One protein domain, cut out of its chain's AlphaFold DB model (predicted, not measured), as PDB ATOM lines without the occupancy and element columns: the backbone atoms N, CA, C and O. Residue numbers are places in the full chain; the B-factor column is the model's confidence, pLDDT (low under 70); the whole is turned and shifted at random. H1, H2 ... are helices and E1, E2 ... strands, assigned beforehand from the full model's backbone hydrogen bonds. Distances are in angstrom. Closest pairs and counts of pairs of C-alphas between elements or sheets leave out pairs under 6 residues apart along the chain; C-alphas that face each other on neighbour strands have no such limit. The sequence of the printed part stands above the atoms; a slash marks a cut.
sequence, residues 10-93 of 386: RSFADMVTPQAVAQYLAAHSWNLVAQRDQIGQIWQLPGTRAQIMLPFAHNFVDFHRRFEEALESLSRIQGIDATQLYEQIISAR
ATOM      1  N   ARG A  10      43.226  47.575 -10.868       77.81
ATOM      2  CA  ARG A  10      42.239  46.929 -11.724       77.81
ATOM      3  C   ARG A  10      42.389  45.408 -11.776       77.81
ATOM      4  O   ARG A  10      41.425  44.685 -11.558       77.81
ATOM      5  N   SER A  11      43.597  44.913 -12.023       76.25
ATOM      6  CA  SER A  11      43.901  43.473 -11.993       76.25
ATOM      7  C   SER A  11      43.810  42.910 -10.577       76.25
ATOM      8  O   SER A  11      43.387  41.771 -10.400       76.25
ATOM      9  N   PHE A  12      44.162  43.703  -9.562       79.12
ATOM     10  CA  PHE A  12      43.962  43.329  -8.166       79.12
ATOM     11  C   PHE A  12      42.470  43.137  -7.842       79.12
ATOM     12  O   PHE A  12      42.110  42.116  -7.260       79.12
ATOM     13  N   ALA A  13      41.595  44.045  -8.287       80.75
ATOM     14  CA  ALA A  13      40.147  43.956  -8.093       80.75
ATOM     15  C   ALA A  13      39.511  42.700  -8.725       80.75
ATOM     16  O   ALA A  13      38.487  42.234  -8.233       80.75
ATOM     17  N   ASP A  14      40.118  42.124  -9.767       82.69
ATOM     18  CA  ASP A  14      39.694  40.842 -10.355       82.69
ATOM     19  C   ASP A  14      40.128  39.618  -9.523       82.69
ATOM     20  O   ASP A  14      39.552  38.537  -9.651       82.69
ATOM     21  N   MET A  15      41.150  39.760  -8.672       80.06
ATOM     22  CA  MET A  15      41.746  38.660  -7.899       80.06
ATOM     23  C   MET A  15      41.208  38.538  -6.468       80.06
ATOM     24  O   MET A  15      41.481  37.535  -5.803       80.06
ATOM     25  N   VAL A  16      40.474  39.537  -5.972       83.19
ATOM     26  CA  VAL A  16      39.873  39.530  -4.628       83.19
ATOM     27  C   VAL A  16      38.376  39.793  -4.674       83.19
ATOM     28  O   VAL A  16      37.874  40.497  -5.540       83.19
ATOM     29  N   THR A  17      37.644  39.241  -3.709       85.75
ATOM     30  CA  THR A  17      36.200  39.466  -3.576       85.75
ATOM     31  C   THR A  17      35.904  40.542  -2.524       85.75
ATOM     32  O   THR A  17      36.682  40.697  -1.577       85.75
ATOM     33  N   PRO A  18      34.768  41.262  -2.608       87.75
ATOM     34  CA  PRO A  18      34.353  42.183  -1.549       87.75
ATOM     35  C   PRO A  18      34.263  41.518  -0.174       87.75
ATOM     36  O   PRO A  18      34.705  42.087   0.819       87.75
ATOM     37  N   GLN A  19      33.790  40.270  -0.125       82.06
ATOM     38  CA  GLN A  19      33.766  39.460   1.092       82.06
ATOM     39  C   GLN A  19      35.155  39.356   1.735       82.06
ATOM     40  O   GLN A  19      35.301  39.502   2.948       82.06
ATOM     41  N   ALA A  20      36.186  39.140   0.910       78.00
ATOM     42  CA  ALA A  20      37.551  38.997   1.382       78.00
ATOM     43  C   ALA A  20      38.089  40.279   2.015       78.00
ATOM     44  O   ALA A  20      38.732  40.246   3.063       78.00
ATOM     45  N   VAL A  21      37.773  41.414   1.396       88.06
ATOM     46  CA  VAL A  21      38.136  42.729   1.920       88.06
ATOM     47  C   VAL A  21      37.389  43.007   3.224       88.06
ATOM     48  O   VAL A  21      38.001  43.466   4.179       88.06
ATOM     49  N   ALA A  22      36.097  42.681   3.318       85.38
ATOM     50  CA  ALA A  22      35.326  42.871   4.549       85.38
ATOM     51  C   ALA A  22      35.897  42.070   5.728       85.38
ATOM     52  O   ALA A  22      36.033  42.609   6.825       85.38
ATOM     53  N   GLN A  23      36.283  40.811   5.495       77.19
ATOM     54  CA  GLN A  23      36.946  39.976   6.503       77.19
ATOM     55  C   GLN A  23      38.285  40.577   6.941       77.19
ATOM     56  O   GLN A  23      38.559  40.679   8.136       77.19
ATOM     57  N   TYR A  24      39.087  41.048   5.985       85.81
ATOM     58  CA  TYR A  24      40.324  41.765   6.277       85.81
ATOM     59  C   TYR A  24      40.084  43.013   7.148       85.81
ATOM     60  O   TYR A  24      40.800  43.220   8.126       85.81
ATOM     61  N   LEU A  25      39.056  43.814   6.854       87.06
ATOM     62  CA  LEU A  25      38.730  45.013   7.632       87.06
ATOM     63  C   LEU A  25      38.287  44.679   9.055       87.06
ATOM     64  O   LEU A  25      38.806  45.273  10.001       87.06
ATOM     65  N   ALA A  26      37.405  43.690   9.207       80.38
ATOM     66  CA  ALA A  26      36.977  43.192  10.511       80.38
ATOM     67  C   ALA A  26      38.169  42.746  11.377       80.38
ATOM     68  O   ALA A  26      38.175  42.965  12.587       80.38
ATOM     69  N   ALA A  27      39.199  42.174  10.750       73.44
ATOM     70  CA  ALA A  27      40.425  41.743  11.410       73.44
ATOM     71  C   ALA A  27      41.375  42.897  11.789       73.44
ATOM     72  O   ALA A  27      42.102  42.802  12.775       73.44
ATOM     73  N   HIS A  28      41.386  43.993  11.023       76.81
ATOM     74  CA  HIS A  28      42.409  45.048  11.102       76.81
ATOM     75  C   HIS A  28      41.923  46.335  11.782       76.81
ATOM     76  O   HIS A  28      42.223  47.444  11.343       76.81
ATOM     77  N   SER A  29      41.208  46.203  12.903       81.25
ATOM     78  CA  SER A  29      40.706  47.325  13.720       81.25
ATOM     79  C   SER A  29      39.709  48.261  13.020       81.25
ATOM     80  O   SER A  29      39.458  49.348  13.536       81.25
ATOM     81  N   TRP A  30      39.126  47.890  11.877       89.00
ATOM     82  CA  TRP A  30      38.049  48.678  11.273       89.00
ATOM     83  C   TRP A  30      36.702  48.305  11.884       89.00
ATOM     84  O   TRP A  30      36.398  47.136  12.099       89.00
ATOM     85  N   ASN A  31      35.854  49.310  12.088       86.81
ATOM     86  CA  ASN A  31      34.501  49.118  12.591       86.81
ATOM     87  C   ASN A  31      33.490  49.234  11.451       86.81
ATOM     88  O   ASN A  31      33.506  50.213  10.699       86.81
ATOM     89  N   LEU A  32      32.572  48.275  11.364       87.56
ATOM     90  CA  LEU A  32      31.409  48.375  10.492       87.56
ATOM     91  C   LEU A  32      30.429  49.399  11.087       87.56
ATOM     92  O   LEU A  32      29.895  49.196  12.175       87.56
ATOM     93  N   VAL A  33      30.210  50.513  10.387       90.69
ATOM     94  CA  VAL A  33      29.360  51.625  10.857       90.69
ATOM     95  C   VAL A  33      27.964  51.563  10.252       90.69
ATOM     96  O   VAL A  33      26.986  51.940  10.894       90.69
ATOM     97  N   ALA A  34      27.861  51.102   9.008       87.62
ATOM     98  CA  ALA A  34      26.583  50.929   8.338       87.62
ATOM     99  C   ALA A  34      26.666  49.822   7.292       87.62
ATOM    100  O   ALA A  34      27.689  49.639   6.638       87.62
ATOM    101  N   GLN A  35      25.547  49.142   7.080       88.25
ATOM    102  CA  GLN A  35      25.369  48.191   5.997       88.25
ATOM    103  C   GLN A  35      24.105  48.561   5.227       88.25
ATOM    104  O   GLN A  35      23.084  48.910   5.817       88.25
ATOM    105  N   ARG A  36      24.190  48.524   3.898       85.06
ATOM    106  CA  ARG A  36      23.039  48.623   3.004       85.06
ATOM    107  C   ARG A  36      22.881  47.281   2.319       85.06
ATOM    108  O   ARG A  36      23.768  46.889   1.558       85.06
ATOM    109  N   ASP A  37      21.772  46.611   2.604       75.88
ATOM    110  CA  ASP A  37      21.498  45.259   2.123       75.88
ATOM    111  C   ASP A  37      21.761  45.132   0.627       75.88
ATOM    112  O   ASP A  37      21.273  45.933  -0.172       75.88
ATOM    113  N   GLN A  38      22.575  44.135   0.272       73.69
ATOM    114  CA  GLN A  38      22.951  43.783  -1.101       73.69
ATOM    115  C   GLN A  38      23.688  44.880  -1.897       73.69
ATOM    116  O   GLN A  38      24.043  44.652  -3.048       73.69
ATOM    117  N   ILE A  39      23.948  46.057  -1.314       85.25
ATOM    118  CA  ILE A  39      24.587  47.194  -1.993       85.25
ATOM    119  C   ILE A  39      26.033  47.357  -1.540       85.25
ATOM    120  O   ILE A  39      26.942  47.421  -2.370       85.25
ATOM    121  N   GLY A  40      26.259  47.471  -0.233       89.44
ATOM    122  CA  GLY A  40      27.575  47.828   0.279       89.44
ATOM    123  C   GLY A  40      27.644  47.999   1.791       89.44
ATOM    124  O   GLY A  40      26.636  48.236   2.458       89.44
ATOM    125  N   GLN A  41      28.860  47.940   2.317       92.12
ATOM    126  CA  GLN A  41      29.183  48.191   3.721       92.12
ATOM    127  C   GLN A  41      30.014  49.468   3.863       92.12
ATOM    128  O   GLN A  41      30.804  49.798   2.983       92.12
ATOM    129  N   ILE A  42      29.845  50.187   4.970       92.25
ATOM    130  CA  ILE A  42      30.637  51.367   5.320       92.25
ATOM    131  C   ILE A  42      31.482  51.032   6.542       92.25
ATOM    132  O   ILE A  42      30.953  50.793   7.629       92.25
ATOM    133  N   TRP A  43      32.793  51.064   6.348       93.19
ATOM    134  CA  TRP A  43      33.796  50.772   7.360       93.19
ATOM    135  C   TRP A  43      34.506  52.054   7.783       93.19
ATOM    136  O   TRP A  43      34.818  52.902   6.946       93.19
ATOM    137  N   GLN A  44      34.777  52.196   9.078       92.38
ATOM    138  CA  GLN A  44      35.497  53.334   9.642       92.38
ATOM    139  C   GLN A  44      36.692  52.869  10.464       92.38
ATOM    140  O   GLN A  44      36.560  51.985  11.310       92.38
ATOM    141  N   LEU A  45      37.834  53.524  10.265       90.75
ATOM    142  CA  LEU A  45      39.013  53.317  11.095       90.75
ATOM    143  C   LEU A  45      38.895  54.166  12.382       90.75
ATOM    144  O   LEU A  45      38.834  55.402  12.288       90.75
ATOM    145  N   PRO A  46      38.851  53.553  13.583       85.44
ATOM    146  CA  PRO A  46      38.709  54.254  14.857       85.44
ATOM    147  C   PRO A  46      39.787  55.317  15.071       85.44
ATOM    148  O   PRO A  46      40.930  55.169  14.647       85.44
ATOM    149  N   GLY A  47      39.421  56.421  15.725       84.56
ATOM    150  CA  GLY A  47      40.339  57.543  15.962       84.56
ATOM    151  C   GLY A  47      40.623  58.409  14.727       84.56
ATOM    152  O   GLY A  47      41.288  59.435  14.846       84.56
ATOM    153  N   THR A  48      40.074  58.058  13.560       84.88
ATOM    154  CA  THR A  48      40.217  58.833  12.323       84.88
ATOM    155  C   THR A  48      38.856  59.195  11.720       84.88
ATOM    156  O   THR A  48      37.805  58.676  12.106       84.88
ATOM    157  N   ARG A  49      38.875  60.108  10.740       85.94
ATOM    158  CA  ARG A  49      37.723  60.388   9.863       85.94
ATOM    159  C   ARG A  49      37.735  59.532   8.588       85.94
ATOM    160  O   ARG A  49      36.947  59.801   7.687       85.94
ATOM    161  N   ALA A  50      38.638  58.554   8.485       89.00
ATOM    162  CA  ALA A  50      38.750  57.714   7.303       89.00
ATOM    163  C   ALA A  50      37.578  56.725   7.270       89.00
ATOM    164  O   ALA A  50      37.380  55.947   8.206       89.00
ATOM    165  N   GLN A  51      36.795  56.785   6.196       91.44
ATOM    166  CA  GLN A  51      35.679  55.884   5.938       91.44
ATOM    167  C   GLN A  51      35.793  55.326   4.528       91.44
ATOM    168  O   GLN A  51      36.196  56.035   3.605       91.44
ATOM    169  N   ILE A  52      35.424  54.060   4.375       93.31
ATOM    170  CA  ILE A  52      35.477  53.350   3.102       93.31
ATOM    171  C   ILE A  52      34.139  52.673   2.874       93.31
ATOM    172  O   ILE A  52      33.612  51.991   3.752       93.31
ATOM    173  N   MET A  53      33.589  52.877   1.680       92.75
ATOM    174  CA  MET A  53      32.435  52.134   1.202       92.75
ATOM    175  C   MET A  53      32.933  50.935   0.399       92.75
ATOM    176  O   MET A  53      33.566  51.106  -0.638       92.75
ATOM    177  N   LEU A  54      32.615  49.735   0.866       93.69
ATOM    178  CA  LEU A  54      32.924  48.474   0.212       93.69
ATOM    179  C   LEU A  54      31.678  47.974  -0.541       93.69
ATOM    180  O   LEU A  54      30.683  47.645   0.112       93.69
ATOM    181  N   PRO A  55      31.674  47.961  -1.886       93.44
ATOM    182  CA  PRO A  55      30.512  47.537  -2.666       93.44
ATOM    183  C   PRO A  55      30.359  46.009  -2.697       93.44
ATOM    184  O   PRO A  55      31.344  45.296  -2.834       93.44
ATOM    185  N   PHE A  56      29.116  45.522  -2.646       88.88
ATOM    186  CA  PHE A  56      28.754  44.097  -2.770       88.88
ATOM    187  C   PHE A  56      27.807  43.813  -3.954       88.88
ATOM    188  O   PHE A  56      27.631  42.664  -4.348       88.88
ATOM    189  N   ALA A  57      27.210  44.849  -4.555       88.75
ATOM    190  CA  ALA A  57      26.272  44.713  -5.672       88.75
ATOM    191  C   ALA A  57      26.975  44.384  -7.004       88.75
ATOM    192  O   ALA A  57      27.154  45.262  -7.847       88.75
ATOM    193  N   HIS A  58      27.334  43.117  -7.229       86.62
ATOM    194  CA  HIS A  58      27.972  42.654  -8.475       86.62
ATOM    195  C   HIS A  58      27.139  42.911  -9.746       86.62
ATOM    196  O   HIS A  58      27.673  42.937 -10.851       86.62
ATOM    197  N   ASN A  59      25.825  43.101  -9.606       87.31
ATOM    198  CA  ASN A  59      24.892  43.359 -10.703       87.31
ATOM    199  C   ASN A  59      24.857  44.827 -11.167       87.31
ATOM    200  O   ASN A  59      24.174  45.134 -12.146       87.31
ATOM    201  N   PHE A  60      25.537  45.748 -10.479       89.38
ATOM    202  CA  PHE A  60      25.542  47.164 -10.847       89.38
ATOM    203  C   PHE A  60      26.634  47.445 -11.883       89.38
ATOM    204  O   PHE A  60      27.761  46.970 -11.765       89.38
ATOM    205  N   VAL A  61      26.315  48.269 -12.887       92.62
ATOM    206  CA  VAL A  61      27.225  48.584 -14.007       92.62
ATOM    207  C   VAL A  61      28.546  49.201 -13.530       92.62
ATOM    208  O   VAL A  61      29.579  49.001 -14.162       92.62
ATOM    209  N   ASP A  62      28.532  49.945 -12.420       91.12
ATOM    210  CA  ASP A  62      29.719  50.601 -11.870       91.12
ATOM    211  C   ASP A  62      30.416  49.815 -10.750       91.12
ATOM    212  O   ASP A  62      31.398  50.321 -10.206       91.12
ATOM    213  N   PHE A  63      29.975  48.589 -10.440       91.75
ATOM    214  CA  PHE A  63      30.533  47.759  -9.368       91.75
ATOM    215  C   PHE A  63      32.061  47.681  -9.416       91.75
ATOM    216  O   PHE A  63      32.727  48.031  -8.444       91.75
ATOM    217  N   HIS A  64      32.614  47.280 -10.562       90.00
ATOM    218  CA  HIS A  64      34.045  47.017 -10.699       90.00
ATOM    219  C   HIS A  64      34.883  48.278 -10.430       90.00
ATOM    220  O   HIS A  64      35.819  48.247  -9.638       90.00
ATOM    221  N   ARG A  65      34.452  49.427 -10.972       92.00
ATOM    222  CA  ARG A  65      35.088  50.727 -10.711       92.00
ATOM    223  C   ARG A  65      34.998  51.123  -9.235       92.00
ATOM    224  O   ARG A  65      35.961  51.631  -8.677       92.00
ATOM    225  N   ARG A  66      33.842  50.925  -8.591       92.75
ATOM    226  CA  ARG A  66      33.668  51.258  -7.165       92.75
ATOM    227  C   ARG A  66      34.501  50.371  -6.257       92.75
ATOM    228  O   ARG A  66      34.961  50.837  -5.219       92.75
ATOM    229  N   PHE A  67      34.680  49.115  -6.637       93.44
ATOM    230  CA  PHE A  67      35.492  48.180  -5.880       93.44
ATOM    231  C   PHE A  67      36.982  48.527  -5.988       93.44
ATOM    232  O   PHE A  67      37.652  48.626  -4.964       93.44
ATOM    233  N   GLU A  68      37.462  48.846  -7.191       92.62
ATOM    234  CA  GLU A  68      38.814  49.368  -7.429       92.62
ATOM    235  C   GLU A  68      39.089  50.643  -6.605       92.62
ATOM    236  O   GLU A  68      40.056  50.698  -5.848       92.62
ATOM    237  N   GLU A  69      38.179  51.626  -6.641       92.56
ATOM    238  CA  GLU A  69      38.280  52.864  -5.848       92.56
ATOM    239  C   GLU A  69      38.348  52.603  -4.330       92.56
ATOM    240  O   GLU A  69      39.032  53.328  -3.594       92.56
ATOM    241  N   ALA A  70      37.640  51.578  -3.840       93.88
ATOM    242  CA  ALA A  70      37.671  51.185  -2.434       93.88
ATOM    243  C   ALA A  70      39.035  50.588  -2.043       93.88
ATOM    244  O   ALA A  70      39.580  50.948  -0.997       93.88
ATOM    245  N   LEU A  71      39.606  49.733  -2.896       93.31
ATOM    246  CA  LEU A  71      40.931  49.133  -2.707       93.31
ATOM    247  C   LEU A  71      42.051  50.182  -2.767       93.31
ATOM    248  O   LEU A  71      42.927  50.201  -1.901       93.31
ATOM    249  N   GLU A  72      41.988  51.114  -3.719       92.44
ATOM    250  CA  GLU A  72      42.916  52.249  -3.789       92.44
ATOM    251  C   GLU A  72      42.848  53.119  -2.532       92.44
ATOM    252  O   GLU A  72      43.868  53.570  -2.004       92.44
ATOM    253  N   SER A  73      41.634  53.377  -2.043       92.06
ATOM    254  CA  SER A  73      41.426  54.168  -0.830       92.06
ATOM    255  C   SER A  73      42.007  53.463   0.394       92.06
ATOM    256  O   SER A  73      42.656  54.119   1.210       92.06
ATOM    257  N   LEU A  74      41.834  52.140   0.498       92.56
ATOM    258  CA  LEU A  74      42.437  51.316   1.549       92.56
ATOM    259  C   LEU A  74      43.960  51.417   1.546       92.56
ATOM    260  O   LEU A  74      44.553  51.772   2.566       92.56
ATOM    261  N   SER A  75      44.573  51.173   0.387       91.56
ATOM    262  CA  SER A  75      46.020  51.278   0.187       91.56
ATOM    263  C   SER A  75      46.537  52.666   0.578       91.56
ATOM    264  O   SER A  75      47.491  52.784   1.349       91.56
ATOM    265  N   ARG A  76      45.855  53.734   0.142       91.06
ATOM    266  CA  ARG A  76      46.243  55.119   0.442       91.06
ATOM    267  C   ARG A  76      46.138  55.461   1.928       91.06
ATOM    268  O   ARG A  76      46.982  56.195   2.433       91.06
ATOM    269  N   ILE A  77      45.111  54.965   2.621       91.50
ATOM    270  CA  ILE A  77      44.907  55.218   4.057       91.50
ATOM    271  C   ILE A  77      45.975  54.511   4.896       91.50
ATOM    272  O   ILE A  77      46.424  55.068   5.895       91.50
ATOM    273  N   GLN A  78      46.395  53.315   4.488       88.31
ATOM    274  CA  GLN A  78      47.390  52.525   5.214       88.31
ATOM    275  C   GLN A  78      48.839  52.782   4.776       88.31
ATOM    276  O   GLN A  78      49.763  52.411   5.495       88.31
ATOM    277  N   GLY A  79      49.054  53.425   3.625       89.25
ATOM    278  CA  GLY A  79      50.390  53.710   3.097       89.25
ATOM    279  C   GLY A  79      51.114  52.481   2.540       89.25
ATOM    280  O   GLY A  79      52.342  52.461   2.544       89.25
ATOM    281  N   ILE A  80      50.367  51.475   2.078       89.81
ATOM    282  CA  ILE A  80      50.888  50.233   1.484       89.81
ATOM    283  C   ILE A  80      50.534  50.165  -0.000       89.81
ATOM    284  O   ILE A  80      49.548  50.768  -0.416       89.81
ATOM    285  N   ASP A  81      51.314  49.453  -0.809       88.88
ATOM    286  CA  ASP A  81      51.006  49.273  -2.234       88.88
ATOM    287  C   ASP A  81      49.933  48.189  -2.484       88.88
ATOM    288  O   ASP A  81      49.442  47.538  -1.557       88.88
ATOM    289  N   ALA A  82      49.517  48.030  -3.746       84.56
ATOM    290  CA  ALA A  82      48.490  47.062  -4.141       84.56
ATOM    291  C   ALA A  82      48.909  45.610  -3.852       84.56
ATOM    292  O   ALA A  82      48.092  44.821  -3.374       84.56
ATOM    293  N   THR A  83      50.180  45.270  -4.079       82.94
ATOM    294  CA  THR A  83      50.731  43.935  -3.814       82.94
ATOM    295  C   THR A  83      50.694  43.613  -2.321       82.94
ATOM    296  O   THR A  83      50.203  42.557  -1.929       82.94
ATOM    297  N   GLN A  84      51.140  44.539  -1.475       84.81
ATOM    298  CA  GLN A  84      51.110  44.397  -0.020       84.81
ATOM    299  C   GLN A  84      49.678  44.280   0.505       84.81
ATOM    300  O   GLN A  84      49.402  43.436   1.359       84.81
ATOM    301  N   LEU A  85      48.751  45.092  -0.010       87.62
ATOM    302  CA  LEU A  85      47.339  45.011   0.367       87.62
ATOM    303  C   LEU A  85      46.727  43.662  -0.048       87.62
ATOM    304  O   LEU A  85      46.015  43.046   0.747       87.62
ATOM    305  N   TYR A  86      47.040  43.172  -1.250       84.25
ATOM    306  CA  TYR A  86      46.637  41.841  -1.710       84.25
ATOM    307  C   TYR A  86      47.150  40.743  -0.773       84.25
ATOM    308  O   TYR A  86      46.360  39.927  -0.297       84.25
ATOM    309  N   GLU A  87      48.447  40.745  -0.457       78.62
ATOM    310  CA  GLU A  87      49.056  39.767   0.450       78.62
ATOM    311  C   GLU A  87      48.375  39.769   1.823       78.62
ATOM    312  O   GLU A  87      48.049  38.703   2.349       78.62
ATOM    313  N   GLN A  88      48.085  40.950   2.375       83.25
ATOM    314  CA  GLN A  88      47.394  41.078   3.656       83.25
ATOM    315  C   GLN A  88      45.949  40.560   3.614       83.25
ATOM    316  O   GLN A  88      45.523  39.867   4.539       83.25
ATOM    317  N   ILE A  89      45.197  40.843   2.546       84.25
ATOM    318  CA  ILE A  89      43.816  40.354   2.395       84.25
ATOM    319  C   ILE A  89      43.782  38.831   2.256       84.25
ATOM    320  O   ILE A  89      42.956  38.173   2.887       84.25
ATOM    321  N   ILE A  90      44.686  38.249   1.463       78.81
ATOM    322  CA  ILE A  90      44.778  36.790   1.323       78.81
ATOM    323  C   ILE A  90      45.204  36.143   2.647       78.81
ATOM    324  O   ILE A  90      44.637  35.117   3.037       78.81
ATOM    325  N   SER A  91      46.152  36.755   3.361       75.81
ATOM    326  CA  SER A  91      46.592  36.301   4.682       75.81
ATOM    327  C   SER A  91      45.456  36.328   5.704       75.81
ATOM    328  O   SER A  91      45.308  35.383   6.468       75.81
ATOM    329  N   ALA A  92      44.591  37.347   5.684       77.56
ATOM    330  CA  ALA A  92      43.472  37.460   6.625       77.56
ATOM    331  C   ALA A  92      42.419  36.340   6.494       77.56
ATOM    332  O   ALA A  92      41.620  36.140   7.409       77.56
ATOM    333  N   ARG A  93      42.424  35.604   5.374       78.81
ATOM    334  CA  ARG A  93      41.498  34.496   5.066       78.81
ATOM    335  C   ARG A  93      42.152  33.125   5.037       78.81
ATOM    336  O   ARG A  93      41.531  32.148   4.616       78.81
TER     337      ARG A  93
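Overview. This is residues 10 to 93 of the 386 residues of an uncharacterized protein of Nocardiopsis arvandica (UniProt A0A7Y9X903). A small three-stranded sheet has helix H2 over one face and the long helix H3 alongside its edge strand E3. On the side of these two helices away from the sheet, H4 crosses H2 and H3, and the short H1 crosses H3. The printed part has 84 residues, with four named helices and three named strands in the order H1 H2 E1 E2 E3 H3 H4; the class is mixed, helices and strands. The sheet, in the order E1 E2 E3, is antiparallel. The whole is compact, with a radius of gyration of the C-alphas of 11.8 A, and rounded, spanning 32 by 27 by 21 A.

Arrangement. Start at H1, residues 10 to 15, which touches residues 64 to 71 alone of H3, residues 63 to 78; the closest C-alphas are those of Ala 13 and Glu 68, 5.6 A apart, and the lines are about perpendicular at 84 degrees. Next comes H2, residues 18 to 27, on the sheet of E1, residues 31 to 36, E2, residues 40 to 44, and E3, residues 51 to 55. H2 and the sheet form two layers, a helix on one face of a sheet, with a height over the sheet of 9.4 A. H2 runs along the strands, at 24 degrees to E2 on the local plane. The strands form a meander, each the antiparallel neighbour of the one before. In the hairpin E1 and E2, look for N 33 and O 42, 2.9 A apart, within hydrogen-bond range; in the hairpin E2 and E3, N 54 and O 41 are 2.8 A apart, also within range. H3 only grazes the sheet, with residues 63 to 77; its closest C-alphas to E3 are those of Phe 67 and Pro 55, 6.0 A apart. H4, residues 82 to 92, touches H2, with the C-alphas of Ala 92 and Tyr 24 closest at 5.3 A; at 72 degrees they are only just about perpendicular. H4 also touches residues 71 to 75 alone of H3, closest at Leu 85 and Ser 75, whose C-alphas are 6.4 A apart. In H1, H2, H3 and H4 every O i to N i+4 pair is within hydrogen-bond range.

Along the chain. Find C-alpha 10 at (42.239, 46.929, -11.724), where H1 begins. H2 measures 14.3 A, E1 15.0 A, E2 13.4 A and E3 13.1 A from first to last C-alpha. From C-alpha 63 at (30.533, 47.759, -9.368), H3 runs 22.8 A. H4, 15.3 A long, ends at C-alpha 92 at (43.472, 37.460, 6.625).

Size, cuts and confidence. The two C-alphas farthest apart are those of Gly 47 and Asn 59, at 33.9 A. The printed part has no cut and no long link. Its mean pLDDT is 86.5, and no printed residue is under 70.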